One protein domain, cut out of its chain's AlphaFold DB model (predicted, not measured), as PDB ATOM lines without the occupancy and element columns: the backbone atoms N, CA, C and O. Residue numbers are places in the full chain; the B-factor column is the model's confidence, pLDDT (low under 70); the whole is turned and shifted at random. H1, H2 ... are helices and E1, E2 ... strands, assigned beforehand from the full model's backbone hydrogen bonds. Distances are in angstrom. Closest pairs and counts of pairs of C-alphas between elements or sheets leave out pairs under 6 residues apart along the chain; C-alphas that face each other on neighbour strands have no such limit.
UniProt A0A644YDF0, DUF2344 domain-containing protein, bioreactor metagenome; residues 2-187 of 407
ATOM      1  N   ASN A   2      54.898  22.433  37.303       93.94
ATOM      2  CA  ASN A   2      55.213  22.466  35.873       93.94
ATOM      3  C   ASN A   2      54.932  23.875  35.338       93.94
ATOM      4  O   ASN A   2      53.857  24.406  35.604       93.94
ATOM      5  N   ILE A   3      55.882  24.466  34.618       94.00
ATOM      6  CA  ILE A   3      55.753  25.784  33.984       94.00
ATOM      7  C   ILE A   3      55.937  25.574  32.481       94.00
ATOM      8  O   ILE A   3      56.937  24.985  32.070       94.00
ATOM      9  N   ASN A   4      54.987  26.058  31.682       94.25
ATOM     10  CA  ASN A   4      55.099  26.079  30.227       94.25
ATOM     11  C   ASN A   4      55.173  27.530  29.738       94.25
ATOM     12  O   ASN A   4      54.413  28.370  30.218       94.25
ATOM     13  N   ILE A   5      56.096  27.819  28.823       94.94
ATOM     14  CA  ILE A   5      56.353  29.162  28.291       94.94
ATOM     15  C   ILE A   5      56.208  29.109  26.769       94.94
ATOM     16  O   ILE A   5      56.773  28.230  26.126       94.94
ATOM     17  N   GLY A   6      55.455  30.033  26.182       93.88
ATOM     18  CA  GLY A   6      55.241  30.095  24.734       93.88
ATOM     19  C   GLY A   6      55.778  31.387  24.135       93.88
ATOM     20  O   GLY A   6      55.859  32.407  24.821       93.88
ATOM     21  N   THR A   7      56.108  31.342  22.846       95.56
ATOM     22  CA  THR A   7      56.246  32.560  22.039       95.56
ATOM     23  C   THR A   7      54.859  33.168  21.857       95.56
ATOM     24  O   THR A   7      53.887  32.440  21.663       95.56
ATOM     25  N   PHE A   8      54.747  34.490  21.935       95.25
ATOM     26  CA  PHE A   8      53.491  35.169  21.636       95.25
ATOM     27  C   PHE A   8      53.139  35.016  20.148       95.25
ATOM     28  O   PHE A   8      53.975  35.304  19.295       95.25
ATOM     29  N   ILE A   9      51.911  34.576  19.850       95.62
ATOM     30  CA  ILE A   9      51.417  34.368  18.482       95.62
ATOM     31  C   ILE A   9      50.219  35.303  18.257       95.62
ATOM     32  O   ILE A   9      49.141  35.036  18.799       95.62
ATOM     33  N   PRO A  10      50.371  36.394  17.489       93.62
ATOM     34  CA  PRO A  10      49.267  37.286  17.162       93.62
ATOM     35  C   PRO A  10      48.238  36.548  16.301       93.62
ATOM     36  O   PRO A  10      48.569  35.961  15.271       93.62
ATOM     37  N   LYS A  11      46.975  36.565  16.735       94.56
ATOM     38  CA  LYS A  11      45.859  35.923  16.028       94.56
ATOM     39  C   LYS A  11      44.950  36.978  15.407       94.56
ATOM     40  O   LYS A  11      44.717  38.036  15.997       94.56
ATOM     41  N   VAL A  12      44.417  36.665  14.234       94.31
ATOM     42  CA  VAL A  12      43.452  37.503  13.512       94.31
ATOM     43  C   VAL A  12      42.169  37.688  14.318       94.31
ATOM     44  O   VAL A  12      41.803  36.821  15.114       94.31
ATOM     45  N   HIS A  13      41.496  38.824  14.137       94.56
ATOM     46  CA  HIS A  13      40.290  39.209  14.885       94.56
ATOM     47  C   HIS A  13      40.467  39.261  16.411       94.56
ATOM     48  O   HIS A  13      39.504  39.107  17.165       94.56
ATOM     49  N   THR A  14      41.693  39.503  16.879       94.81
ATOM     50  CA  THR A  14      41.989  39.767  18.293       94.81
ATOM     51  C   THR A  14      42.553  41.176  18.463       94.81
ATOM     52  O   THR A  14      43.063  41.743  17.494       94.81
ATOM     53  N   PRO A  15      42.537  41.746  19.684       95.38
ATOM     54  CA  PRO A  15      43.151  43.050  19.941       95.38
ATOM     55  C   PRO A  15      44.644  43.111  19.584       95.38
ATOM     56  O   PRO A  15      45.186  44.181  19.358       95.38
ATOM     57  N   PHE A  16      45.326  41.968  19.485       95.69
ATOM     58  CA  PHE A  16      46.753  41.910  19.172       95.69
ATOM     59  C   PHE A  16      47.058  41.541  17.715       95.69
ATOM     60  O   PHE A  16      48.200  41.217  17.394       95.69
ATOM     61  N   GLN A  17      46.065  41.583  16.824       95.12
ATOM     62  CA  GLN A  17      46.233  41.222  15.409       95.12
ATOM     63  C   GLN A  17      47.231  42.118  14.645       95.12
ATOM     64  O   GLN A  17      47.731  41.714  13.599       95.12
ATOM     65  N   TRP A  18      47.546  43.302  15.182       95.50
ATOM     66  CA  TRP A  18      48.517  44.252  14.626       95.50
ATOM     67  C   TRP A  18      49.945  44.077  15.156       95.50
ATOM     68  O   TRP A  18      50.873  44.693  14.643       95.50
ATOM     69  N   CYS A  19      50.145  43.268  16.198       95.25
ATOM     70  CA  CYS A  19      51.452  43.107  16.833       95.25
ATOM     71  C   CYS A  19      52.396  42.265  15.976       95.25
ATOM     72  O   CYS A  19      51.970  41.286  15.371       95.25
ATOM     73  N   SER A  20      53.693  42.559  16.009       95.56
ATOM     74  CA  SER A  20      54.701  41.653  15.462       95.56
ATOM     75  C   SER A  20      54.923  40.430  16.360       95.56
ATOM     76  O   SER A  20      54.626  40.424  17.560       95.56
ATOM     77  N   GLN A  21      55.460  39.377  15.759       96.19
ATOM     78  CA  GLN A  21      55.945  38.173  16.417       96.19
ATOM     79  C   GLN A  21      57.480  38.146  16.380       96.19
ATOM     80  O   GLN A  21      58.101  38.661  15.455       96.19
ATOM     81  N   LEU A  22      58.105  37.535  17.390       96.31
ATOM     82  CA  LEU A  22      59.553  37.300  17.399       96.31
ATOM     83  C   LEU A  22      59.961  36.278  16.328       96.31
ATOM     84  O   LEU A  22      59.227  35.321  16.070       96.31
ATOM     85  N   THR A  23      61.168  36.424  15.775       94.75
ATOM     86  CA  THR A  23      61.736  35.385  14.899       94.75
ATOM     87  C   THR A  23      62.035  34.106  15.693       94.75
ATOM     88  O   THR A  23      62.250  34.182  16.912       94.75
ATOM     89  N   PRO A  24      62.096  32.924  15.049       93.62
ATOM     90  CA  PRO A  24      62.472  31.682  15.722       93.62
ATOM     91  C   PRO A  24      63.762  31.808  16.541       93.62
ATOM     92  O   PRO A  24      63.798  31.395  17.698       93.62
ATOM     93  N   GLU A  25      64.800  32.450  16.003       94.75
ATOM     94  CA  GLU A  25      66.103  32.622  16.658       94.75
ATOM     95  C   GLU A  25      66.000  33.491  17.918       94.75
ATOM     96  O   GLU A  25      66.569  33.165  18.970       94.75
ATOM     97  N   GLN A  26      65.246  34.592  17.832       96.62
ATOM     98  CA  GLN A  26      64.975  35.463  18.975       96.62
ATOM     99  C   GLN A  26      64.199  34.706  20.057       96.62
ATOM    100  O   GLN A  26      64.574  34.756  21.233       96.62
ATOM    101  N   SER A  27      63.173  33.953  19.661       96.25
ATOM    102  CA  SER A  27      62.369  33.124  20.556       96.25
ATOM    103  C   SER A  27      63.198  32.044  21.244       96.25
ATOM    104  O   SER A  27      63.158  31.948  22.471       96.25
ATOM    105  N   TYR A  28      64.025  31.285  20.514       95.69
ATOM    106  CA  TYR A  28      64.934  30.296  21.111       95.69
ATOM    107  C   TYR A  28      65.847  30.920  22.162       95.69
ATOM    108  O   TYR A  28      66.010  30.365  23.256       95.69
ATOM    109  N   THR A  29      66.429  32.077  21.841       97.06
ATOM    110  CA  THR A  29      67.356  32.792  22.721       97.06
ATOM    111  C   THR A  29      66.663  33.208  24.016       97.06
ATOM    112  O   THR A  29      67.154  32.917  25.112       97.06
ATOM    113  N   GLN A  30      65.490  33.837  23.906       97.12
ATOM    114  CA  GLN A  30      64.733  34.326  25.058       97.12
ATOM    115  C   GLN A  30      64.162  33.185  25.907       97.12
ATOM    116  O   GLN A  30      64.333  33.183  27.127       97.12
ATOM    117  N   LEU A  31      63.543  32.177  25.287       96.62
ATOM    118  CA  LEU A  31      62.945  31.040  25.993       96.62
ATOM    119  C   LEU A  31      64.001  30.204  26.722       96.62
ATOM    120  O   LEU A  31      63.788  29.789  27.863       96.62
ATOM    121  N   SER A  32      65.169  30.002  26.107       94.94
ATOM    122  CA  SER A  32      66.284  29.291  26.742       94.94
ATOM    123  C   SER A  32      66.850  30.071  27.929       94.94
ATOM    124  O   SER A  32      67.121  29.483  28.981       94.94
ATOM    125  N   ALA A  33      66.973  31.398  27.803       96.38
ATOM    126  CA  ALA A  33      67.392  32.264  28.902       96.38
ATOM    127  C   ALA A  33      66.387  32.236  30.067       96.38
ATOM    128  O   ALA A  33      66.790  32.018  31.212       96.38
ATOM    129  N   LEU A  34      65.086  32.364  29.784       95.94
ATOM    130  CA  LEU A  34      64.017  32.285  30.786       95.94
ATOM    131  C   LEU A  34      64.004  30.930  31.492       95.94
ATOM    132  O   LEU A  34      63.980  30.875  32.722       95.94
ATOM    133  N   LYS A  35      64.086  29.831  30.734       95.25
ATOM    134  CA  LYS A  35      64.153  28.472  31.284       95.25
ATOM    135  C   LYS A  35      65.314  28.320  32.263       95.25
ATOM    136  O   LYS A  35      65.120  27.780  33.352       95.25
ATOM    137  N   ARG A  36      66.504  28.818  31.904       94.94
ATOM    138  CA  ARG A  36      67.678  28.814  32.787       94.94
ATOM    139  C   ARG A  36      67.415  29.614  34.065       94.94
ATOM    140  O   ARG A  36      67.554  29.065  35.152       94.94
ATOM    141  N   MET A  37      66.959  30.860  33.939       96.25
ATOM    142  CA  MET A  37      66.706  31.747  35.084       96.25
ATOM    143  C   MET A  37      65.653  31.188  36.052       96.25
ATOM    144  O   MET A  37      65.798  31.310  37.270       96.25
ATOM    145  N   ILE A  38      64.590  30.571  35.531       95.31
ATOM    146  CA  ILE A  38      63.527  29.976  36.350       95.31
ATOM    147  C   ILE A  38      64.049  28.745  37.091       95.31
ATOM    148  O   ILE A  38      63.834  28.635  38.296       95.31
ATOM    149  N   ASN A  39      64.774  27.856  36.406       93.81
ATOM    150  CA  ASN A  39      65.359  26.668  37.031       93.81
ATOM    151  C   ASN A  39      66.381  27.025  38.124       93.81
ATOM    152  O   ASN A  39      66.452  26.338  39.142       93.81
ATOM    153  N   GLU A  40      67.153  28.102  37.939       95.00
ATOM    154  CA  GLU A  40      68.110  28.601  38.938       95.00
ATOM    155  C   GLU A  40      67.414  29.159  40.190       95.00
ATOM    156  O   GLU A  40      67.879  28.938  41.309       95.00
ATOM    157  N   ARG A  41      66.289  29.868  40.019       95.25
ATOM    158  CA  ARG A  41      65.562  30.506  41.131       95.25
ATOM    159  C   ARG A  41      64.583  29.576  41.841       95.25
ATOM    160  O   ARG A  41      64.383  29.717  43.045       95.25
ATOM    161  N   ILE A  42      63.957  28.650  41.119       94.06
ATOM    162  CA  ILE A  42      62.873  27.808  41.630       94.06
ATOM    163  C   ILE A  42      63.302  26.343  41.589       94.06
ATOM    164  O   ILE A  42      63.164  25.645  40.583       94.06
ATOM    165  N   ARG A  43      63.795  25.836  42.721       89.50
ATOM    166  CA  ARG A  43      64.195  24.427  42.839       89.50
ATOM    167  C   ARG A  43      62.990  23.493  42.680       89.50
ATOM    168  O   ARG A  43      61.927  23.735  43.244       89.50
ATOM    169  N   GLY A  44      63.172  22.404  41.934       89.38
ATOM    170  CA  GLY A  44      62.142  21.376  41.734       89.38
ATOM    171  C   GLY A  44      61.019  21.760  40.761       89.38
ATOM    172  O   GLY A  44      60.006  21.056  40.690       89.38
ATOM    173  N   CYS A  45      61.160  22.860  40.011       93.69
ATOM    174  CA  CYS A  45      60.260  23.152  38.899       93.69
ATOM    175  C   CYS A  45      60.684  22.396  37.630       93.69
ATOM    176  O   CYS A  45      61.867  22.175  37.376       93.69
ATOM    177  N   LYS A  46      59.697  21.979  36.833       94.00
ATOM    178  CA  LYS A  46      59.907  21.456  35.483       94.00
ATOM    179  C   LYS A  46      59.450  22.526  34.503       94.00
ATOM    180  O   LYS A  46      58.258  22.818  34.435       94.00
ATOM    181  N   VAL A  47      60.399  23.109  33.778       94.75
ATOM    182  CA  VAL A  47      60.131  24.159  32.791       94.75
ATOM    183  C   VAL A  47      60.256  23.586  31.384       94.75
ATOM    184  O   VAL A  47      61.313  23.067  31.005       94.75
ATOM    185  N   SER A  48      59.184  23.699  30.612       93.50
ATOM    186  CA  SER A  48      59.148  23.436  29.172       93.50
ATOM    187  C   SER A  48      58.797  24.720  28.426       93.50
ATOM    188  O   SER A  48      58.237  25.647  29.012       93.50
ATOM    189  N   TYR A  49      59.134  24.777  27.143       93.56
ATOM    190  CA  TYR A  49      58.640  25.818  26.257       93.56
ATOM    191  C   TYR A  49      58.074  25.198  24.988       93.56
ATOM    192  O   TYR A  49      58.478  24.096  24.616       93.56
ATOM    193  N   HIS A  50      57.137  25.903  24.365       90.06
ATOM    194  CA  HIS A  50      56.615  25.542  23.054       90.06
ATOM    195  C   HIS A  50      57.692  25.727  21.986       90.06
ATOM    196  O   HIS A  50      58.473  26.679  22.050       90.06
ATOM    197  N   GLU A  51      57.736  24.820  21.019       91.25
ATOM    198  CA  GLU A  51      58.723  24.839  19.950       91.25
ATOM    199  C   GLU A  51      58.599  26.160  19.125       91.25
ATOM    200  O   GLU A  51      57.501  26.520  18.669       91.25
ATOM    201  N   PRO A  52      59.683  26.956  18.974       93.56
ATOM    202  CA  PRO A  52      59.642  28.242  18.264       93.56
ATOM    203  C   PRO A  52      59.280  28.206  16.772       93.56
ATOM    204  O   PRO A  52      58.552  29.088  16.325       93.56
ATOM    205  N   ASN A  53      59.748  27.222  16.008       92.50
ATOM    206  CA  ASN A  53      59.358  26.990  14.616       92.50
ATOM    207  C   ASN A  53      57.877  26.608  14.490       92.50
ATOM    208  O   ASN A  53      57.217  27.104  13.581       92.50
ATOM    209  N   ILE A  54      57.318  25.815  15.413       91.50
ATOM    210  CA  ILE A  54      55.861  25.567  15.424       91.50
ATOM    211  C   ILE A  54      55.123  26.884  15.659       91.50
ATOM    212  O   ILE A  54      54.193  27.219  14.931       91.50
ATOM    213  N   SER A  55      55.582  27.679  16.630       93.00
ATOM    214  CA  SER A  55      54.995  28.995  16.920       93.00
ATOM    215  C   SER A  55      55.068  29.941  15.711       93.00
ATOM    216  O   SER A  55      54.151  30.722  15.466       93.00
ATOM    217  N   TYR A  56      56.165  29.883  14.956       93.31
ATOM    218  CA  TYR A  56      56.377  30.635  13.720       93.31
ATOM    219  C   TYR A  56      55.406  30.212  12.612       93.31
ATOM    220  O   TYR A  56      54.723  31.070  12.053       93.31
ATOM    221  N   LEU A  57      55.263  28.907  12.364       92.81
ATOM    222  CA  LEU A  57      54.300  28.379  11.395       92.81
ATOM    223  C   LEU A  57      52.859  28.705  11.785       92.81
ATOM    224  O   LEU A  57      52.067  29.120  10.943       92.81
ATOM    225  N   GLU A  58      52.516  28.580  13.066       92.88
ATOM    226  CA  GLU A  58      51.208  28.984  13.571       92.88
ATOM    227  C   GLU A  58      50.919  30.461  13.317       92.88
ATOM    228  O   GLU A  58      49.796  30.796  12.942       92.88
ATOM    229  N   GLY A  59      51.897  31.339  13.548       93.44
ATOM    230  CA  GLY A  59      51.771  32.767  13.276       93.44
ATOM    231  C   GLY A  59      51.490  33.025  11.804       93.44
ATOM    232  O   GLY A  59      50.502  33.684  11.476       93.44
ATOM    233  N   LEU A  60      52.314  32.445  10.928       92.19
ATOM    234  CA  LEU A  60      52.181  32.616   9.486       92.19
ATOM    235  C   LEU A  60      50.850  32.087   8.954       92.19
ATOM    236  O   LEU A  60      50.180  32.781   8.205       92.19
ATOM    237  N   ILE A  61      50.424  30.893   9.368       90.00
ATOM    238  CA  ILE A  61      49.143  30.323   8.927       90.00
ATOM    239  C   ILE A  61      47.966  31.123   9.498       90.00
ATOM    240  O   ILE A  61      46.938  31.257   8.843       90.00
ATOM    241  N   SER A  62      48.100  31.670  10.713       90.69
ATOM    242  CA  SER A  62      47.024  32.454  11.330       90.69
ATOM    243  C   SER A  62      46.817  33.800  10.640       90.69
ATOM    244  O   SER A  62      45.670  34.211  10.514       90.69
ATOM    245  N   ARG A  63      47.897  34.490  10.243       92.50
ATOM    246  CA  ARG A  63      47.880  35.846   9.652       92.50
ATOM    247  C   ARG A  63      48.140  35.873   8.141       92.50
ATOM    248  O   ARG A  63      48.185  36.947   7.550       92.50
ATOM    249  N   GLY A  64      48.336  34.716   7.523       88.88
ATOM    250  CA  GLY A  64      48.530  34.595   6.087       88.88
ATOM    251  C   GLY A  64      47.265  34.972   5.321       88.88
ATOM    252  O   GLY A  64      46.147  34.756   5.787       88.88
ATOM    253  N   ASP A  65      47.460  35.534   4.134       90.19
ATOM    254  CA  ASP A  65      46.396  35.761   3.162       90.19
ATOM    255  C   ASP A  65      46.270  34.573   2.194       90.19
ATOM    256  O   ASP A  65      46.887  33.518   2.389       90.19
ATOM    257  N   GLU A  66      45.469  34.715   1.139       90.56
ATOM    258  CA  GLU A  66      45.238  33.650   0.164       90.56
ATOM    259  C   GLU A  66      46.517  33.142  -0.517       90.56
ATOM    260  O   GLU A  66      46.568  31.977  -0.918       90.56
ATOM    261  N   ARG A  67      47.577  33.960  -0.596       92.00
ATOM    262  CA  ARG A  67      48.860  33.576  -1.207       92.00
ATOM    263  C   ARG A  67      49.593  32.525  -0.376       92.00
ATOM    264  O   ARG A  67      50.430  31.791  -0.897       92.00
ATOM    265  N   TYR A  68      49.251  32.400   0.908       92.06
ATOM    266  CA  TYR A  68      49.857  31.414   1.799       92.06
ATOM    267  C   TYR A  68      49.425  29.975   1.465       92.06
ATOM    268  O   TYR A  68      50.100  29.017   1.848       92.06
ATOM    269  N   ALA A  69      48.340  29.802   0.696       93.12
ATOM    270  CA  ALA A  69      47.923  28.497   0.187       93.12
ATOM    271  C   ALA A  69      49.019  27.829  -0.665       93.12
ATOM    272  O   ALA A  69      49.271  26.635  -0.494       93.12
ATOM    273  N   ASP A  70      49.727  28.601  -1.497       94.44
ATOM    274  CA  ASP A  70      50.817  28.098  -2.342       94.44
ATOM    275  C   ASP A  70      52.004  27.608  -1.497       94.44
ATOM    276  O   ASP A  70      52.615  26.580  -1.799       94.44
ATOM    277  N   VAL A  71      52.299  28.297  -0.387       95.81
ATOM    278  CA  VAL A  71      53.357  27.912   0.563       95.81
ATOM    279  C   VAL A  71      53.010  26.593   1.254       95.81
ATOM    280  O   VAL A  71      53.843  25.686   1.327       95.81
ATOM    281  N   ILE A  72      51.765  26.457   1.726       95.06
ATOM    282  CA  ILE A  72      51.267  25.222   2.349       95.06
ATOM    283  C   ILE A  72      51.318  24.065   1.345       95.06
ATOM    284  O   ILE A  72      51.756  22.962   1.689       95.06
ATOM    285  N   GLU A  73      50.904  24.298   0.097       96.19
ATOM    286  CA  GLU A  73      50.963  23.280  -0.949       96.19
ATOM    287  C   GLU A  73      52.410  22.868  -1.260       96.19
ATOM    288  O   GLU A  73      52.699  21.671  -1.366       96.19
ATOM    289  N   ALA A  74      53.337  23.821  -1.361       97.06
ATOM    290  CA  ALA A  74      54.752  23.543  -1.589       97.06
ATOM    291  C   ALA A  74      55.353  22.698  -0.451       97.06
ATOM    292  O   ALA A  74      55.952  21.648  -0.715       97.06
ATOM    293  N   ALA A  75      55.118  23.073   0.810       96.62
ATOM    294  CA  ALA A  75      55.546  22.298   1.977       96.62
ATOM    295  C   ALA A  75      54.936  20.882   1.968       96.62
ATOM    296  O   ALA A  75      55.625  19.876   2.184       96.62
ATOM    297  N   TYR A  76      53.649  20.768   1.621       96.19
ATOM    298  CA  TYR A  76      52.984  19.480   1.456       96.19
ATOM    299  C   TYR A  76      53.653  18.628   0.363       96.19
ATOM    300  O   TYR A  76      53.911  17.438   0.578       96.19
ATOM    301  N   ARG A  77      53.979  19.191  -0.802       96.44
ATOM    302  CA  ARG A  77      54.640  18.454  -1.893       96.44
ATOM    303  C   ARG A  77      56.062  18.015  -1.527       96.44
ATOM    304  O   ARG A  77      56.463  16.923  -1.921       96.44
ATOM    305  N   LYS A  78      56.778  18.796  -0.711       96.50
ATOM    306  CA  LYS A  78      58.097  18.432  -0.152       96.50
ATOM    307  C   LYS A  78      58.016  17.352   0.939       96.50
ATOM    308  O   LYS A  78      59.011  16.704   1.255       96.50
ATOM    309  N   GLY A  79      56.822  17.091   1.475       94.25
ATOM    310  CA  GLY A  79      56.557  15.972   2.381       94.25
ATOM    311  C   GLY A  79      56.365  16.353   3.849       94.25
ATOM    312  O   GLY A  79      56.505  15.471   4.704       94.25
ATOM    313  N   CYS A  80      56.049  17.617   4.156       94.06
ATOM    314  CA  CYS A  80      55.619  18.056   5.490       94.06
ATOM    315  C   CYS A  80      54.255  17.453   5.847       94.06
ATOM    316  O   CYS A  80      53.282  17.629   5.113       94.06
ATOM    317  N   ARG A  81      54.176  16.673   6.926       90.81
ATOM    318  CA  ARG A  81      52.943  16.041   7.420       90.81
ATOM    319  C   ARG A  81      53.038  15.953   8.932       90.81
ATOM    320  O   ARG A  81      54.125  15.728   9.450       90.81
ATOM    321  N   LEU A  82      51.883  15.978   9.600       86.19
ATOM    322  CA  LEU A  82      51.803  15.847  11.059       86.19
ATOM    323  C   LEU A  82      52.614  16.944  11.778       86.19
ATOM    324  O   LEU A  82      53.168  16.704  12.843       86.19
ATOM    325  N   ASP A  83      52.651  18.155  11.217       86.56
ATOM    326  CA  ASP A  83      53.469  19.272  11.714       86.56
ATOM    327  C   ASP A  83      53.023  19.813  13.089       86.56
ATOM    328  O   ASP A  83      53.731  20.602  13.699       86.56
ATOM    329  N   ALA A  84      51.873  19.357  13.599       78.38
ATOM    330  CA  ALA A  84      51.408  19.630  14.961       78.38
ATOM    331  C   ALA A  84      52.154  18.824  16.047       78.38
ATOM    332  O   ALA A  84      51.918  19.050  17.233       78.38
ATOM    333  N   TRP A  85      52.998  17.862  15.660       79.94
ATOM    334  CA  TRP A  85      53.836  17.075  16.564       79.94
ATOM    335  C   TRP A  85      55.308  17.390  16.305       79.94
ATOM    336  O   TRP A  85      55.809  17.134  15.207       79.94
ATOM    337  N   ASP A  86      55.999  17.911  17.319       76.00
ATOM    338  CA  ASP A  86      57.393  18.362  17.260       76.00
ATOM    339  C   ASP A  86      58.324  17.322  16.610       76.00
ATOM    340  O   ASP A  86      59.186  17.672  15.808       76.00
ATOM    341  N   GLU A  87      58.129  16.030  16.900       79.25
ATOM    342  CA  GLU A  87      58.939  14.928  16.361       79.25
ATOM    343  C   GLU A  87      58.772  14.673  14.852       79.25
ATOM    344  O   GLU A  87      59.582  13.964  14.248       79.25
ATOM    345  N   HIS A  88      57.716  15.209  14.243       85.50
ATOM    346  CA  HIS A  88      57.394  15.030  12.827       85.50
ATOM    347  C   HIS A  88      57.527  16.317  12.016       85.50
ATOM    348  O   HIS A  88      57.582  16.247  10.785       85.50
ATOM    349  N   MET A  89      57.607  17.470  12.683       86.31
ATOM    350  CA  MET A  89      57.758  18.754  12.018       86.31
ATOM    351  C   MET A  89      59.077  18.809  11.238       86.31
ATOM    352  O   MET A  89      60.170  18.653  11.781       86.31
ATOM    353  N   LYS A  90      58.970  19.095   9.937       91.31
ATOM    354  CA  LYS A  90      60.116  19.238   9.032       91.31
ATOM    355  C   LYS A  90      60.413  20.715   8.789       91.31
ATOM    356  O   LYS A  90      60.100  21.242   7.724       91.31
ATOM    357  N   ALA A  91      60.999  21.371   9.792       90.69
ATOM    358  CA  ALA A  91      61.276  22.812   9.774       90.69
ATOM    359  C   ALA A  91      62.031  23.256   8.509       90.69
ATOM    360  O   ALA A  91      61.616  24.205   7.851       90.69
ATOM    361  N   ASP A  92      63.073  22.518   8.117       93.81
ATOM    362  CA  ASP A  92      63.898  22.852   6.949       93.81
ATOM    363  C   ASP A  92      63.084  22.907   5.646       93.81
ATOM    364  O   ASP A  92      63.262  23.818   4.840       93.81
ATOM    365  N   LEU A  93      62.142  21.976   5.459       96.19
ATOM    366  CA  LEU A  93      61.293  21.927   4.263       96.19
ATOM    367  C   LEU A  93      60.253  23.050   4.245       96.19
ATOM    368  O   LEU A  93      59.903  23.545   3.175       96.19
ATOM    369  N   TRP A  94      59.766  23.457   5.419       95.06
ATOM    370  CA  TRP A  94      58.916  24.639   5.546       95.06
ATOM    371  C   TRP A  94      59.679  25.915   5.205       95.06
ATOM    372  O   TRP A  94      59.188  26.719   4.419       95.06
ATOM    373  N   LEU A  95      60.893  26.083   5.735       93.25
ATOM    374  CA  LEU A  95      61.747  27.230   5.420       93.25
ATOM    375  C   LEU A  95      62.095  27.284   3.926       93.25
ATOM    376  O   LEU A  95      62.100  28.362   3.334       93.25
ATOM    377  N   GLU A  96      62.334  26.133   3.297       96.19
ATOM    378  CA  GLU A  96      62.536  26.028   1.850       96.19
ATOM    379  C   GLU A  96      61.286  26.458   1.068       96.19
ATOM    380  O   GLU A  96      61.387  27.303   0.181       96.19
ATOM    381  N   ALA A  97      60.103  25.947   1.430       96.50
ATOM    382  CA  ALA A  97      58.840  26.321   0.791       96.50
ATOM    383  C   ALA A  97      58.525  27.822   0.935       96.50
ATOM    384  O   ALA A  97      58.091  28.459  -0.020       96.50
ATOM    385  N   ILE A  98      58.789  28.401   2.109       95.19
ATOM    386  CA  ILE A  98      58.616  29.838   2.377       95.19
ATOM    387  C   ILE A  98      59.575  30.667   1.516       95.19
ATOM    388  O   ILE A  98      59.181  31.698   0.979       95.19
ATOM    389  N   LYS A  99      60.822  30.216   1.346       95.31
ATOM    390  CA  LYS A  99      61.834  30.901   0.529       95.31
ATOM    391  C   LYS A  99      61.547  30.836  -0.976       95.31
ATOM    392  O   LYS A  99      61.975  31.721  -1.711       95.31
ATOM    393  N   GLU A 100      60.872  29.787  -1.438       96.25
ATOM    394  CA  GLU A 100      60.465  29.613  -2.840       96.25
ATOM    395  C   GLU A 100      59.231  30.442  -3.226       96.25
ATOM    396  O   GLU A 100      58.930  30.564  -4.415       96.25
ATOM    397  N   ALA A 101      58.520  31.013  -2.249       95.44
ATOM    398  CA  ALA A 101      57.356  31.848  -2.501       95.44
ATOM    399  C   ALA A 101      57.718  33.077  -3.355       95.44
ATOM    400  O   ALA A 101      58.785  33.674  -3.226       95.44
ATOM    401  N   SER A 102      56.794  33.502  -4.220       94.12
ATOM    402  CA  SER A 102      56.990  34.671  -5.094       94.12
ATOM    403  C   SER A 102      56.930  36.020  -4.363       94.12
ATOM    404  O   SER A 102      57.029  37.071  -4.993       94.12
ATOM    405  N   TYR A 103      56.705  36.000  -3.052       93.06
ATOM    406  CA  TYR A 103      56.611  37.146  -2.151       93.06
ATOM    407  C   TYR A 103      57.268  36.766  -0.821       93.06
ATOM    408  O   TYR A 103      57.527  35.589  -0.607       93.06
ATOM    409  N   ASP A 104      57.529  37.728   0.067       93.62
ATOM    410  CA  ASP A 104      58.033  37.423   1.411       93.62
ATOM    411  C   ASP A 104      56.870  37.109   2.366       93.62
ATOM    412  O   ASP A 104      56.154  38.032   2.772       93.62
ATOM    413  N   PRO A 105      56.654  35.841   2.768       93.25
ATOM    414  CA  PRO A 105      55.560  35.514   3.668       93.25
ATOM    415  C   PRO A 105      55.828  36.003   5.099       93.25
ATOM    416  O   PRO A 105      54.883  36.194   5.863       93.25
ATOM    417  N   ASN A 106      57.091  36.253   5.463       93.56
ATOM    418  CA  ASN A 106      57.486  36.667   6.811       93.56
ATOM    419  C   ASN A 106      57.003  38.069   7.183       93.56
ATOM    420  O   ASN A 106      56.749  38.332   8.363       93.56
ATOM    421  N   ALA A 107      56.820  38.939   6.187       90.44
ATOM    422  CA  ALA A 107      56.267  40.276   6.377       90.44
ATOM    423  C   ALA A 107      54.906  40.237   7.099       90.44
ATOM    424  O   ALA A 107      54.610  41.112   7.906       90.44
ATOM    425  N   SER A 108      54.118  39.169   6.908       89.25
ATOM    426  CA  SER A 108      52.805  39.007   7.553       89.25
ATOM    427  C   SER A 108      52.849  38.850   9.077       89.25
ATOM    428  O   SER A 108      51.809  38.985   9.720       89.25
ATOM    429  N   ILE A 109      54.015  38.557   9.672       93.62
ATOM    430  CA  ILE A 109      54.140  38.304  11.116       93.62
ATOM    431  C   ILE A 109      55.250  39.082  11.812       93.62
ATOM    432  O   ILE A 109      55.096  39.410  12.987       93.62
ATOM    433  N   PHE A 110      56.370  39.358  11.143       94.31
ATOM    434  CA  PHE A 110      57.504  40.034  11.780       94.31
ATOM    435  C   PHE A 110      57.346  41.550  11.778       94.31
ATOM    436  O   PHE A 110      57.946  42.230  12.612       94.31
ATOM    437  N   GLU A 111      56.485  42.071  10.910       92.12
ATOM    438  CA  GLU A 111      56.118  43.477  10.886       92.12
ATOM    439  C   GLU A 111      54.819  43.701  11.670       92.12
ATOM    440  O   GLU A 111      53.917  42.853  11.727       92.12
ATOM    441  N   ALA A 112      54.766  44.844  12.350       93.12
ATOM    442  CA  ALA A 112      53.535  45.320  12.954       93.12
ATOM    443  C   ALA A 112      52.696  46.001  11.869       93.12
ATOM    444  O   ALA A 112      53.236  46.765  11.073       93.12
ATOM    445  N   TYR A 113      51.393  45.743  11.874       94.12
ATOM    446  CA  TYR A 113      50.458  46.456  11.008       94.12
ATOM    447  C   TYR A 113      50.104  47.807  11.625       94.12
ATOM    448  O   TYR A 113      49.992  47.921  12.852       94.12
ATOM    449  N   ASP A 114      49.862  48.815  10.789       94.62
ATOM    450  CA  ASP A 114      49.247  50.044  11.282       94.62
ATOM    451  C   ASP A 114      47.802  49.753  11.728       94.62
ATOM    452  O   ASP A 114      47.103  48.914  11.150       94.62
ATOM    453  N   LEU A 115      47.332  50.424  12.784       94.69
ATOM    454  CA  LEU A 115      45.971  50.214  13.284       94.69
ATOM    455  C   LEU A 115      44.925  50.537  12.206       94.69
ATOM    456  O   LEU A 115      43.870  49.896  12.154       94.69
ATOM    457  N   ASP A 116      45.196  51.516  11.349       94.25
ATOM    458  CA  ASP A 116      44.304  51.978  10.289       94.25
ATOM    459  C   ASP A 116      44.504  51.254   8.950       94.25
ATOM    460  O   ASP A 116      43.707  51.457   8.033       94.25
ATOM    461  N   GLU A 117      45.486  50.354   8.849       93.12
ATOM    462  CA  GLU A 117      45.733  49.547   7.652       93.12
ATOM    463  C   GLU A 117      44.605  48.539   7.388       93.12
ATOM    464  O   GLU A 117      44.003  47.993   8.319       93.12
ATOM    465  N   GLU A 118      44.314  48.281   6.113       93.25
ATOM    466  CA  GLU A 118      43.414  47.208   5.683       93.25
ATOM    467  C   GLU A 118      44.114  45.851   5.829       93.25
ATOM    468  O   GLU A 118      45.186  45.627   5.274       93.25
ATOM    469  N   LEU A 119      43.514  44.947   6.606       94.44
ATOM    470  CA  LEU A 119      44.100  43.645   6.916       94.44
ATOM    471  C   LEU A 119      43.540  42.572   5.973       94.44
ATOM    472  O   LEU A 119      42.348  42.617   5.654       94.44
ATOM    473  N   PRO A 120      44.318  41.539   5.604       92.88
ATOM    474  CA  PRO A 120      43.855  40.509   4.667       92.88
ATOM    475  C   PRO A 120      42.566  39.783   5.084       92.88
ATOM    476  O   PRO A 120      41.781  39.335   4.250       92.88
ATOM    477  N   TRP A 121      42.319  39.685   6.389       92.75
ATOM    478  CA  TRP A 121      41.141  39.038   6.966       92.75
ATOM    479  C   TRP A 121      39.979  39.999   7.259       92.75
ATOM    480  O   TRP A 121      38.957  39.556   7.779       92.75
ATOM    481  N   ASP A 122      40.071  41.294   6.926       92.88
ATOM    482  CA  ASP A 122      38.998  42.271   7.198       92.88
ATOM    483  C   ASP A 122      37.685  41.941   6.462       92.88
ATOM    484  O   ASP A 122      36.602  42.329   6.907       92.88
ATOM    485  N   SER A 123      37.756  41.174   5.369       91.31
ATOM    486  CA  SER A 123      36.581  40.672   4.646       91.31
ATOM    487  C   SER A 123      35.768  39.635   5.440       91.31
ATOM    488  O   SER A 123      34.594  39.397   5.138       91.31
ATOM    489  N   VAL A 124      36.356  39.033   6.480       91.75
ATOM    490  CA  VAL A 124      35.719  38.030   7.336       91.75
ATOM    491  C   VAL A 124      35.180  38.702   8.595       91.75
ATOM    492  O   VAL A 124      35.912  39.229   9.425       91.75
ATOM    493  N   SER A 125      33.863  38.661   8.792       89.50
ATOM    494  CA  SER A 125      33.243  39.254   9.979       89.50
ATOM    495  C   SER A 125      32.971  38.211  11.064       89.50
ATOM    496  O   SER A 125      32.041  37.413  10.946       89.50
ATOM    497  N   LEU A 126      33.668  38.330  12.200       89.81
ATOM    498  CA  LEU A 126      33.288  37.678  13.465       89.81
ATOM    499  C   LEU A 126      32.269  38.495  14.282       89.81
ATOM    500  O   LEU A 126      32.043  38.214  15.457       89.81
ATOM    501  N   ARG A 127      31.657  39.521  13.671       90.44
ATOM    502  CA  ARG A 127      30.745  40.521  14.271       90.44
ATOM    503  C   ARG A 127      31.386  41.486  15.267       90.44
ATOM    504  O   ARG A 127      30.821  42.546  15.511       90.44
ATOM    505  N   VAL A 128      32.548  41.159  15.822       93.88
ATOM    506  CA  VAL A 128      33.321  42.109  16.625       93.88
ATOM    507  C   VAL A 128      33.851  43.218  15.714       93.88
ATOM    508  O   VAL A 128      34.459  42.941  14.680       93.88
ATOM    509  N   SER A 129      33.602  44.476  16.071       93.31
ATOM    510  CA  SER A 129      34.000  45.621  15.257       93.31
ATOM    511  C   SER A 129      35.506  45.878  15.341       93.31
ATOM    512  O   SER A 129      36.116  45.773  16.407       93.31
ATOM    513  N   LYS A 130      36.110  46.294  14.221       93.56
ATOM    514  CA  LYS A 130      37.531  46.673  14.180       93.56
ATOM    515  C   LYS A 130      37.836  47.834  15.130       93.56
ATOM    516  O   LYS A 130      38.884  47.834  15.765       93.56
ATOM    517  N   LYS A 131      36.901  48.784  15.281       94.62
ATOM    518  CA  LYS A 131      37.014  49.872  16.263       94.62
ATOM    519  C   LYS A 131      37.152  49.328  17.688       94.62
ATOM    520  O   LYS A 131      38.078  49.724  18.380       94.62
ATOM    521  N   PHE A 132      36.281  48.406  18.092       95.62
ATOM    522  CA  PHE A 132      36.355  47.798  19.418       95.62
ATOM    523  C   PHE A 132      37.697  47.093  19.645       95.62
ATOM    524  O   PHE A 132      38.318  47.299  20.676       95.62
ATOM    525  N   LEU A 133      38.201  46.335  18.664       96.31
ATOM    526  CA  LEU A 133      39.510  45.679  18.784       96.31
ATOM    527  C   LEU A 133      40.674  46.673  18.961       96.31
ATOM    528  O   LEU A 133      41.621  46.356  19.675       96.31
ATOM    529  N   LYS A 134      40.608  47.864  18.343       95.94
ATOM    530  CA  LYS A 134      41.591  48.941  18.567       95.94
ATOM    531  C   LYS A 134      41.498  49.499  19.983       95.94
ATOM    532  O   LYS A 134      42.521  49.676  20.637       95.94
ATOM    533  N   ASP A 135      40.280  49.753  20.450       95.31
ATOM    534  CA  ASP A 135      40.044  50.270  21.797       95.31
ATOM    535  C   ASP A 135      40.543  49.249  22.852       95.31
ATOM    536  O   ASP A 135      41.278  49.618  23.769       95.31
ATOM    537  N   GLU A 136      40.273  47.951  22.656       96.38
ATOM    538  CA  GLU A 136      40.788  46.851  23.489       96.38
ATOM    539  C   GLU A 136      42.320  46.755  23.474       96.38
ATOM    540  O   GLU A 136      42.937  46.463  24.498       96.38
ATOM    541  N   TYR A 137      42.956  46.991  22.324       96.19
ATOM    542  CA  TYR A 137      44.414  46.981  22.206       96.19
ATOM    543  C   TYR A 137      45.054  48.077  23.066       96.19
ATOM    544  O   TYR A 137      46.011  47.816  23.802       96.19
ATOM    545  N   GLU A 138      44.498  49.290  23.030       95.25
ATOM    546  CA  GLU A 138      44.959  50.403  23.864       95.25
ATOM    547  C   GLU A 138      44.662  50.166  25.353       95.25
ATOM    548  O   GLU A 138      45.520  50.416  26.205       95.25
ATOM    549  N   MET A 139      43.501  49.594  25.689       95.31
ATOM    550  CA  MET A 139      43.189  49.180  27.063       95.31
ATOM    551  C   MET A 139      44.174  48.129  27.586       95.31
ATOM    552  O   MET A 139      44.672  48.258  28.708       95.31
ATOM    553  N   ALA A 140      44.520  47.131  26.767       94.75
ATOM    554  CA  ALA A 140      45.466  46.083  27.131       94.75
ATOM    555  C   ALA A 140      46.873  46.640  27.405       94.75
ATOM    556  O   ALA A 140      47.520  46.212  28.364       94.75
ATOM    557  N   LYS A 141      47.332  47.641  26.637       92.94
ATOM    558  CA  LYS A 141      48.580  48.373  26.939       92.94
ATOM    559  C   LYS A 141      48.520  49.081  28.294       92.94
ATOM    560  O   LYS A 141      49.530  49.153  28.991       92.94
ATOM    561  N   GLY A 142      47.343  49.580  28.666       94.88
ATOM    562  CA  GLY A 142      47.063  50.187  29.967       94.88
ATOM    563  C   GLY A 142      46.830  49.192  31.109       94.88
ATOM    564  O   GLY A 142      46.562  49.632  32.225       94.88
ATOM    565  N   LEU A 143      46.923  47.877  30.860       95.44
ATOM    566  CA  LEU A 143      46.590  46.810  31.818       95.44
ATOM    567  C   LEU A 143      45.141  46.884  32.332       95.44
ATOM    568  O   LEU A 143      44.840  46.445  33.444       95.44
ATOM    569  N   LEU A 144      44.246  47.451  31.523       95.31
ATOM    570  CA  LEU A 144      42.828  47.555  31.827       95.31
ATOM    571  C   LEU A 144      42.096  46.336  31.273       95.31
ATOM    572  O   LEU A 144      42.338  45.908  30.147       95.31
ATOM    573  N   LEU A 145      41.207  45.777  32.091       92.50
ATOM    574  CA  LEU A 145      40.366  44.652  31.705       92.50
ATOM    575  C   LEU A 145      38.994  45.154  31.286       92.50
ATOM    576  O   LEU A 145      38.409  46.011  31.950       92.50
ATOM    577  N   THR A 146      38.465  44.546  30.236       91.31
ATOM    578  CA  THR A 146      37.072  44.720  29.838       91.31
ATOM    579  C   THR A 146      36.194  43.828  30.694       91.31
ATOM    580  O   THR A 146      36.528  42.674  30.983       91.31
ATOM    581  N   GLU A 147      35.081  44.383  31.164       90.25
ATOM    582  CA  GLU A 147      34.161  43.657  32.025       90.25
ATOM    583  C   GLU A 147      33.464  42.518  31.267       90.25
ATOM    584  O   GLU A 147      33.530  42.381  30.041       90.25
ATOM    585  N   ARG A 148      32.774  41.646  32.010       89.69
ATOM    586  CA  ARG A 148      31.942  40.615  31.383       89.69
ATOM    587  C   ARG A 148      30.808  41.267  30.586       89.69
ATOM    588  O   ARG A 148      30.373  42.371  30.883       89.69
ATOM    589  N   CYS A 149      30.261  40.543  29.615       90.81
ATOM    590  CA  CYS A 149      29.047  40.982  28.933       90.81
ATOM    591  C   CYS A 149      27.837  40.980  29.888       90.81
ATOM    592  O   CYS A 149      27.652  40.030  30.654       90.81
ATOM    593  N   PHE A 150      26.994  42.007  29.782       89.62
ATOM    594  CA  PHE A 150      25.709  42.141  30.480       89.62
ATOM    595  C   PHE A 150      24.588  42.406  29.467       89.62
ATOM    596  O   PHE A 150      24.872  42.816  28.340       89.62
ATOM    597  N   GLU A 151      23.326  42.197  29.866       88.75
ATOM    598  CA  GLU A 151      22.150  42.517  29.030       88.75
ATOM    599  C   GLU A 151      22.176  43.970  28.546       88.75
ATOM    600  O   GLU A 151      21.924  44.253  27.375       88.75
ATOM    601  N   HIS A 152      22.595  44.869  29.435       86.88
ATOM    602  CA  HIS A 152      22.899  46.257  29.129       86.88
ATOM    603  C   HIS A 152      24.379  46.491  29.447       86.88
ATOM    604  O   HIS A 152      24.773  46.458  30.611       86.88
ATOM    605  N   CYS A 153      25.207  46.674  28.417       90.62
ATOM    606  CA  CYS A 153      26.620  47.026  28.556       90.62
ATOM    607  C   CYS A 153      27.020  48.069  27.510       90.62
ATOM    608  O   CYS A 153      26.431  48.132  26.429       90.62
ATOM    609  N   ASP A 154      28.078  48.820  27.812       89.69
ATOM    610  CA  ASP A 154      28.576  49.906  26.963       89.69
ATOM    611  C   ASP A 154      29.836  49.508  26.180       89.69
ATOM    612  O   ASP A 154      30.589  50.357  25.711       89.69
ATOM    613  N   HIS A 155      30.075  48.203  26.000       90.69
ATOM    614  CA  HIS A 155      31.251  47.707  25.276       90.69
ATOM    615  C   HIS A 155      31.268  48.139  23.806       90.69
ATOM    616  O   HIS A 155      32.331  48.203  23.204       90.69
ATOM    617  N   LEU A 156      30.097  48.367  23.195       89.94
ATOM    618  CA  LEU A 156      29.961  48.726  21.774       89.94
ATOM    619  C   LEU A 156      30.745  47.784  20.828       89.94
ATOM    620  O   LEU A 156      31.225  48.184  19.768       89.94
ATOM    621  N   CYS A 157      30.845  46.500  21.193       92.81
ATOM    622  CA  CYS A 157      31.710  45.540  20.509       92.81
ATOM    623  C   CYS A 157      31.215  45.119  19.118       92.81
ATOM    624  O   CYS A 157      31.992  44.567  18.350       92.81
ATOM    625  N   GLY A 158      29.950  45.374  18.769       90.56
ATOM    626  CA  GLY A 158      29.350  45.023  17.471       90.56
ATOM    627  C   GLY A 158      28.673  43.645  17.405       90.56
ATOM    628  O   GLY A 158      27.981  43.352  16.434       90.56
ATOM    629  N   VAL A 159      28.802  42.813  18.446       92.44
ATOM    630  CA  VAL A 159      28.223  41.453  18.466       92.44
ATOM    631  C   VAL A 159      26.706  41.461  18.687       92.44
ATOM    632  O   VAL A 159      25.977  40.715  18.024       92.44
ATOM    633  N   CYS A 160      26.227  42.275  19.631       91.62
ATOM    634  CA  CYS A 160      24.809  42.338  19.974       91.62
ATOM    635  C   CYS A 160      24.006  43.094  18.903       91.62
ATOM    636  O   CYS A 160      24.457  44.086  18.338       91.62
ATOM    637  N   SER A 161      22.788  42.627  18.633       88.88
ATOM    638  CA  SER A 161      21.851  43.181  17.653       88.88
ATOM    639  C   SER A 161      20.402  42.972  18.111       88.88
ATOM    640  O   SER A 161      20.147  42.367  19.150       88.88
ATOM    641  N   LYS A 162      19.415  43.390  17.306       87.69
ATOM    642  CA  LYS A 162      17.996  43.072  17.570       87.69
ATOM    643  C   LYS A 162      17.709  41.563  17.615       87.69
ATOM    644  O   LYS A 162      16.726  41.161  18.220       87.69
ATOM    645  N   ALA A 163      18.543  40.747  16.967       90.06
ATOM    646  CA  ALA A 163      18.400  39.292  16.915       90.06
ATOM    647  C   ALA A 163      19.339  38.553  17.887       90.06
ATOM    648  O   ALA A 163      19.262  37.334  18.009       90.06
ATOM    649  N   THR A 164      20.278  39.247  18.533       89.25
ATOM    650  CA  THR A 164      21.287  38.623  19.400       89.25
ATOM    651  C   THR A 164      21.548  39.534  20.582       89.25
ATOM    652  O   THR A 164      22.112  40.608  20.411       89.25
ATOM    653  N   GLN A 165      21.146  39.115  21.774       89.38
ATOM    654  CA  GLN A 165      21.312  39.892  22.996       89.38
ATOM    655  C   GLN A 165      21.908  39.002  24.075       89.38
ATOM    656  O   GLN A 165      21.681  37.791  24.096       89.38
ATOM    657  N   VAL A 166      22.694  39.613  24.950       90.38
ATOM    658  CA  VAL A 166      23.139  38.959  26.172       90.38
ATOM    659  C   VAL A 166      21.940  38.935  27.100       90.38
ATOM    660  O   VAL A 166      21.284  39.951  27.286       90.38
ATOM    661  N   VAL A 167      21.643  37.780  27.670       86.44
ATOM    662  CA  VAL A 167      20.613  37.656  28.696       86.44
ATOM    663  C   VAL A 167      21.249  36.973  29.886       86.44
ATOM    664  O   VAL A 167      21.978  35.988  29.727       86.44
ATOM    665  N   ASP A 168      20.989  37.486  31.083       81.75
ATOM    666  CA  ASP A 168      21.235  36.673  32.261       81.75
ATOM    667  C   ASP A 168      20.212  35.537  32.236       81.75
ATOM    668  O   ASP A 168      19.003  35.733  32.086       81.75
ATOM    669  N   THR A 169      20.713  34.310  32.309       77.62
ATOM    670  CA  THR A 169      19.848  33.143  32.234       77.62
ATOM    671  C   THR A 169      18.909  33.113  33.441       77.62
ATOM    672  O   THR A 169      19.344  33.019  34.589       77.62
ATOM    673  N   SER A 170      17.599  33.181  33.193       74.56
ATOM    674  CA  SER A 170      16.581  32.916  34.218       74.56
ATOM    675  C   SER A 170      16.456  31.421  34.513       74.56
ATOM    676  O   SER A 170      15.803  31.029  35.484       74.56
ATOM    677  N   PHE A 171      17.073  30.580  33.671       77.88
ATOM    678  CA  PHE A 171      17.194  29.156  33.911       77.88
ATOM    679  C   PHE A 171      18.085  28.951  35.129       77.88
ATOM    680  O   PHE A 171      19.316  28.960  35.081       77.88
ATOM    681  N   LYS A 172      17.402  28.763  36.247       77.94
ATOM    682  CA  LYS A 172      17.951  28.175  37.447       77.94
ATOM    683  C   LYS A 172      18.187  26.711  37.153       77.94
ATOM    684  O   LYS A 172      17.258  25.915  37.249       77.94
ATOM    685  N   ASP A 173      19.414  26.382  36.771       80.94
ATOM    686  CA  ASP A 173      19.848  24.995  36.757       80.94
ATOM    687  C   ASP A 173      19.595  24.434  38.169       80.94
ATOM    688  O   ASP A 173      20.198  24.918  39.137       80.94
ATOM    689  N   PRO A 174      18.659  23.479  38.322       82.50
ATOM    690  CA  PRO A 174      18.261  23.008  39.638       82.50
ATOM    691  C   PRO A 174      19.442  22.433  40.419       82.50
ATOM    692  O   PRO A 174      19.481  22.569  41.638       82.50
ATOM    693  N   LEU A 175      20.421  21.841  39.723       81.06
ATOM    694  CA  LEU A 175      21.636  21.306  40.317       81.06
ATOM    695  C   LEU A 175      22.544  22.443  40.799       81.06
ATOM    696  O   LEU A 175      22.972  22.424  41.950       81.06
ATOM    697  N   LEU A 176      22.801  23.463  39.972       80.62
ATOM    698  CA  LEU A 176      23.628  24.609  40.381       80.62
ATOM    699  C   LEU A 176      22.998  25.402  41.528       80.62
ATOM    700  O   LEU A 176      23.716  25.835  42.428       80.62
ATOM    701  N   GLU A 177      21.679  25.587  41.536       86.50
ATOM    702  CA  GLU A 177      20.992  26.259  42.642       86.50
ATOM    703  C   GLU A 177      21.054  25.436  43.928       86.50
ATOM    704  O   GLU A 177      21.251  25.991  45.011       86.50
ATOM    705  N   GLN A 178      20.959  24.110  43.821       87.31
ATOM    706  CA  GLN A 178      21.186  23.219  44.950       87.31
ATOM    707  C   GLN A 178      22.632  23.330  45.472       87.31
ATOM    708  O   GLN A 178      22.835  23.415  46.686       87.31
ATOM    709  N   VAL A 179      23.640  23.412  44.590       83.25
ATOM    710  CA  VAL A 179      25.047  23.648  44.981       83.25
ATOM    711  C   VAL A 179      25.199  24.994  45.692       83.25
ATOM    712  O   VAL A 179      25.738  25.050  46.796       83.25
ATOM    713  N   ARG A 180      24.709  26.083  45.081       84.00
ATOM    714  CA  ARG A 180      24.813  27.457  45.609       84.00
ATOM    715  C   ARG A 180      24.182  27.590  46.986       84.00
ATOM    716  O   ARG A 180      24.788  28.159  47.889       84.00
ATOM    717  N   ASN A 181      22.993  27.019  47.155       89.69
ATOM    718  CA  ASN A 181      22.259  27.058  48.415       89.69
ATOM    719  C   ASN A 181      22.741  26.000  49.418       89.69
ATOM    720  O   ASN A 181      22.161  25.887  50.494       89.69
ATOM    721  N   LYS A 182      23.771  25.206  49.078       84.88
ATOM    722  CA  LYS A 182      24.238  24.051  49.867       84.88
ATOM    723  C   LYS A 182      23.103  23.080  50.231       84.88
ATOM    724  O   LYS A 182      23.152  22.417  51.259       84.88
ATOM    725  N   THR A 183      22.077  23.020  49.386       85.06
ATOM    726  CA  THR A 183      20.921  22.120  49.504       85.06
ATOM    727  C   THR A 183      21.051  20.907  48.593       85.06
ATOM    728  O   THR A 183      20.196  20.028  48.646       85.06
ATOM    729  N   LEU A 184      22.121  20.836  47.789       79.62
ATOM    730  CA  LEU A 184      22.481  19.644  47.035       79.62
ATOM    731  C   LEU A 184      22.842  18.531  48.010       79.62
ATOM    732  O   LEU A 184      24.003  18.322  48.356       79.62
ATOM    733  N   SER A 185      21.823  17.809  48.453       70.00
ATOM    734  CA  SER A 185      22.009  16.467  48.950       70.00
ATOM    735  C   SER A 185      22.021  15.580  47.720       70.00
ATOM    736  O   SER A 185      20.985  15.358  47.089       70.00
ATOM    737  N   PHE A 186      23.185  15.044  47.378       64.25
ATOM    738  CA  PHE A 186      23.147  13.764  46.700       64.25
ATOM    739  C   PHE A 186      22.411  12.855  47.671       64.25
ATOM    740  O   PHE A 186      22.859  12.687  48.810       64.25
ATOM    741  N   ALA A 187      21.261  12.316  47.259       56.28
ATOM    742  CA  ALA A 187      20.879  11.057  47.848       56.28
ATOM    743  C   ALA A 187      22.129  10.203  47.655       56.28
ATOM    744  O   ALA A 187      22.530   9.925  46.522       56.28
TER     745      ALA A 187
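AT A GLANCE: This is residues 2 to 187 of the 407 residues of the protein "DUF2344 domain-containing protein" of bioreactor metagenome (UniProt A0A644YDF0). The domain has the outline of a lopsided arch: a body at one end, where the pair of short strands E1 and E2 has the long helix H1 alongside it and helices H2 to H5 grouped beyond the strands' C-terminal ends, then H6, and a long winding stretch, residues 142 to 173, that leads across to H7 at the far end. The printed part has 186 residues with seven named helices and two named strands, in the order E1 H1 E2 H2 H3 H4 H5 H6 H7; the sheet order is E1, E2, parallel. It is mostly helix by its named elements, which hold 82 residues, under half of the printed part. The whole is loose, with a radius of gyration of the C-alphas of 22.0 A and spans of 62 by 49 by 36 A.

IN THESE COORDINATES: Strand E1 is residues 2 to 5 and begins at C-alpha 2, (55.213, 22.466, 35.873). E2 is residues 46 to 49. H1, residues 24 to 41, is 25.6 A long from first to last C-alpha. H2 is residues 52 to 63, 16.4 A; H3, residues 68 to 78, 15.5 A; H4, residues 91 to 100, 14.4 A; and H5, residues 107 to 110. H6, residues 130 to 141, is 17.0 A long and begins at C-alpha 130, (37.531, 46.673, 14.180). H7, residues 174 to 180, ends at C-alpha 180, (24.813, 27.457, 45.609).

HOW THE PARTS SIT: E1 and E2 are parallel at 21 degrees, with N 3 and O 46 2.9 A apart and N 48 and O 3 3.0 A apart, within hydrogen-bond range. E1, H1 and E2 form a strand-helix-strand unit, two parallel neighbour strands with a helix between them along the chain, and its crossover is right-handed. The closest C-alphas of H1 and E2, those of Lys 35 and Val 47, are 6.1 A apart. H1 touches H2 with residues 24 to 28 alone, closest at the C-alphas of Pro 24 and Pro 52, 5.1 A, at a steep tilt of 52 degrees, opposite ways. H2 touches H5 with residues 59 to 63 alone; the closest C-alphas, those of Arg 63 and Ser 108, are 6.2 A apart. H2 and H4 are close but not clearly touching, with the C-alphas of Asn 53 and Ala 91 6.7 A apart. H3 touches H4, closest at the C-alphas of Ala 75 and Ala 97, 5.3 A, at a steep tilt of 55 degrees, opposite ways. H6 touches none of the other helices, and neither does H7; H6 and H7 are apart. In H1, H2, H3, H4, H6 and H7 every O i to N i+4 pair is within hydrogen-bond range; H5 is too short for such a pair.

THE WHOLE: The two C-alphas farthest apart, those of Ser 102 and Ala 187, are 68.3 A apart. The printed part has no cut. The links E1 to H1, H3 to H4, H5 to H6 and H6 to H7 are long, the last with 32 residues. Mean pLDDT of the printed part is 91.4; residues 186 to 187 are under 70.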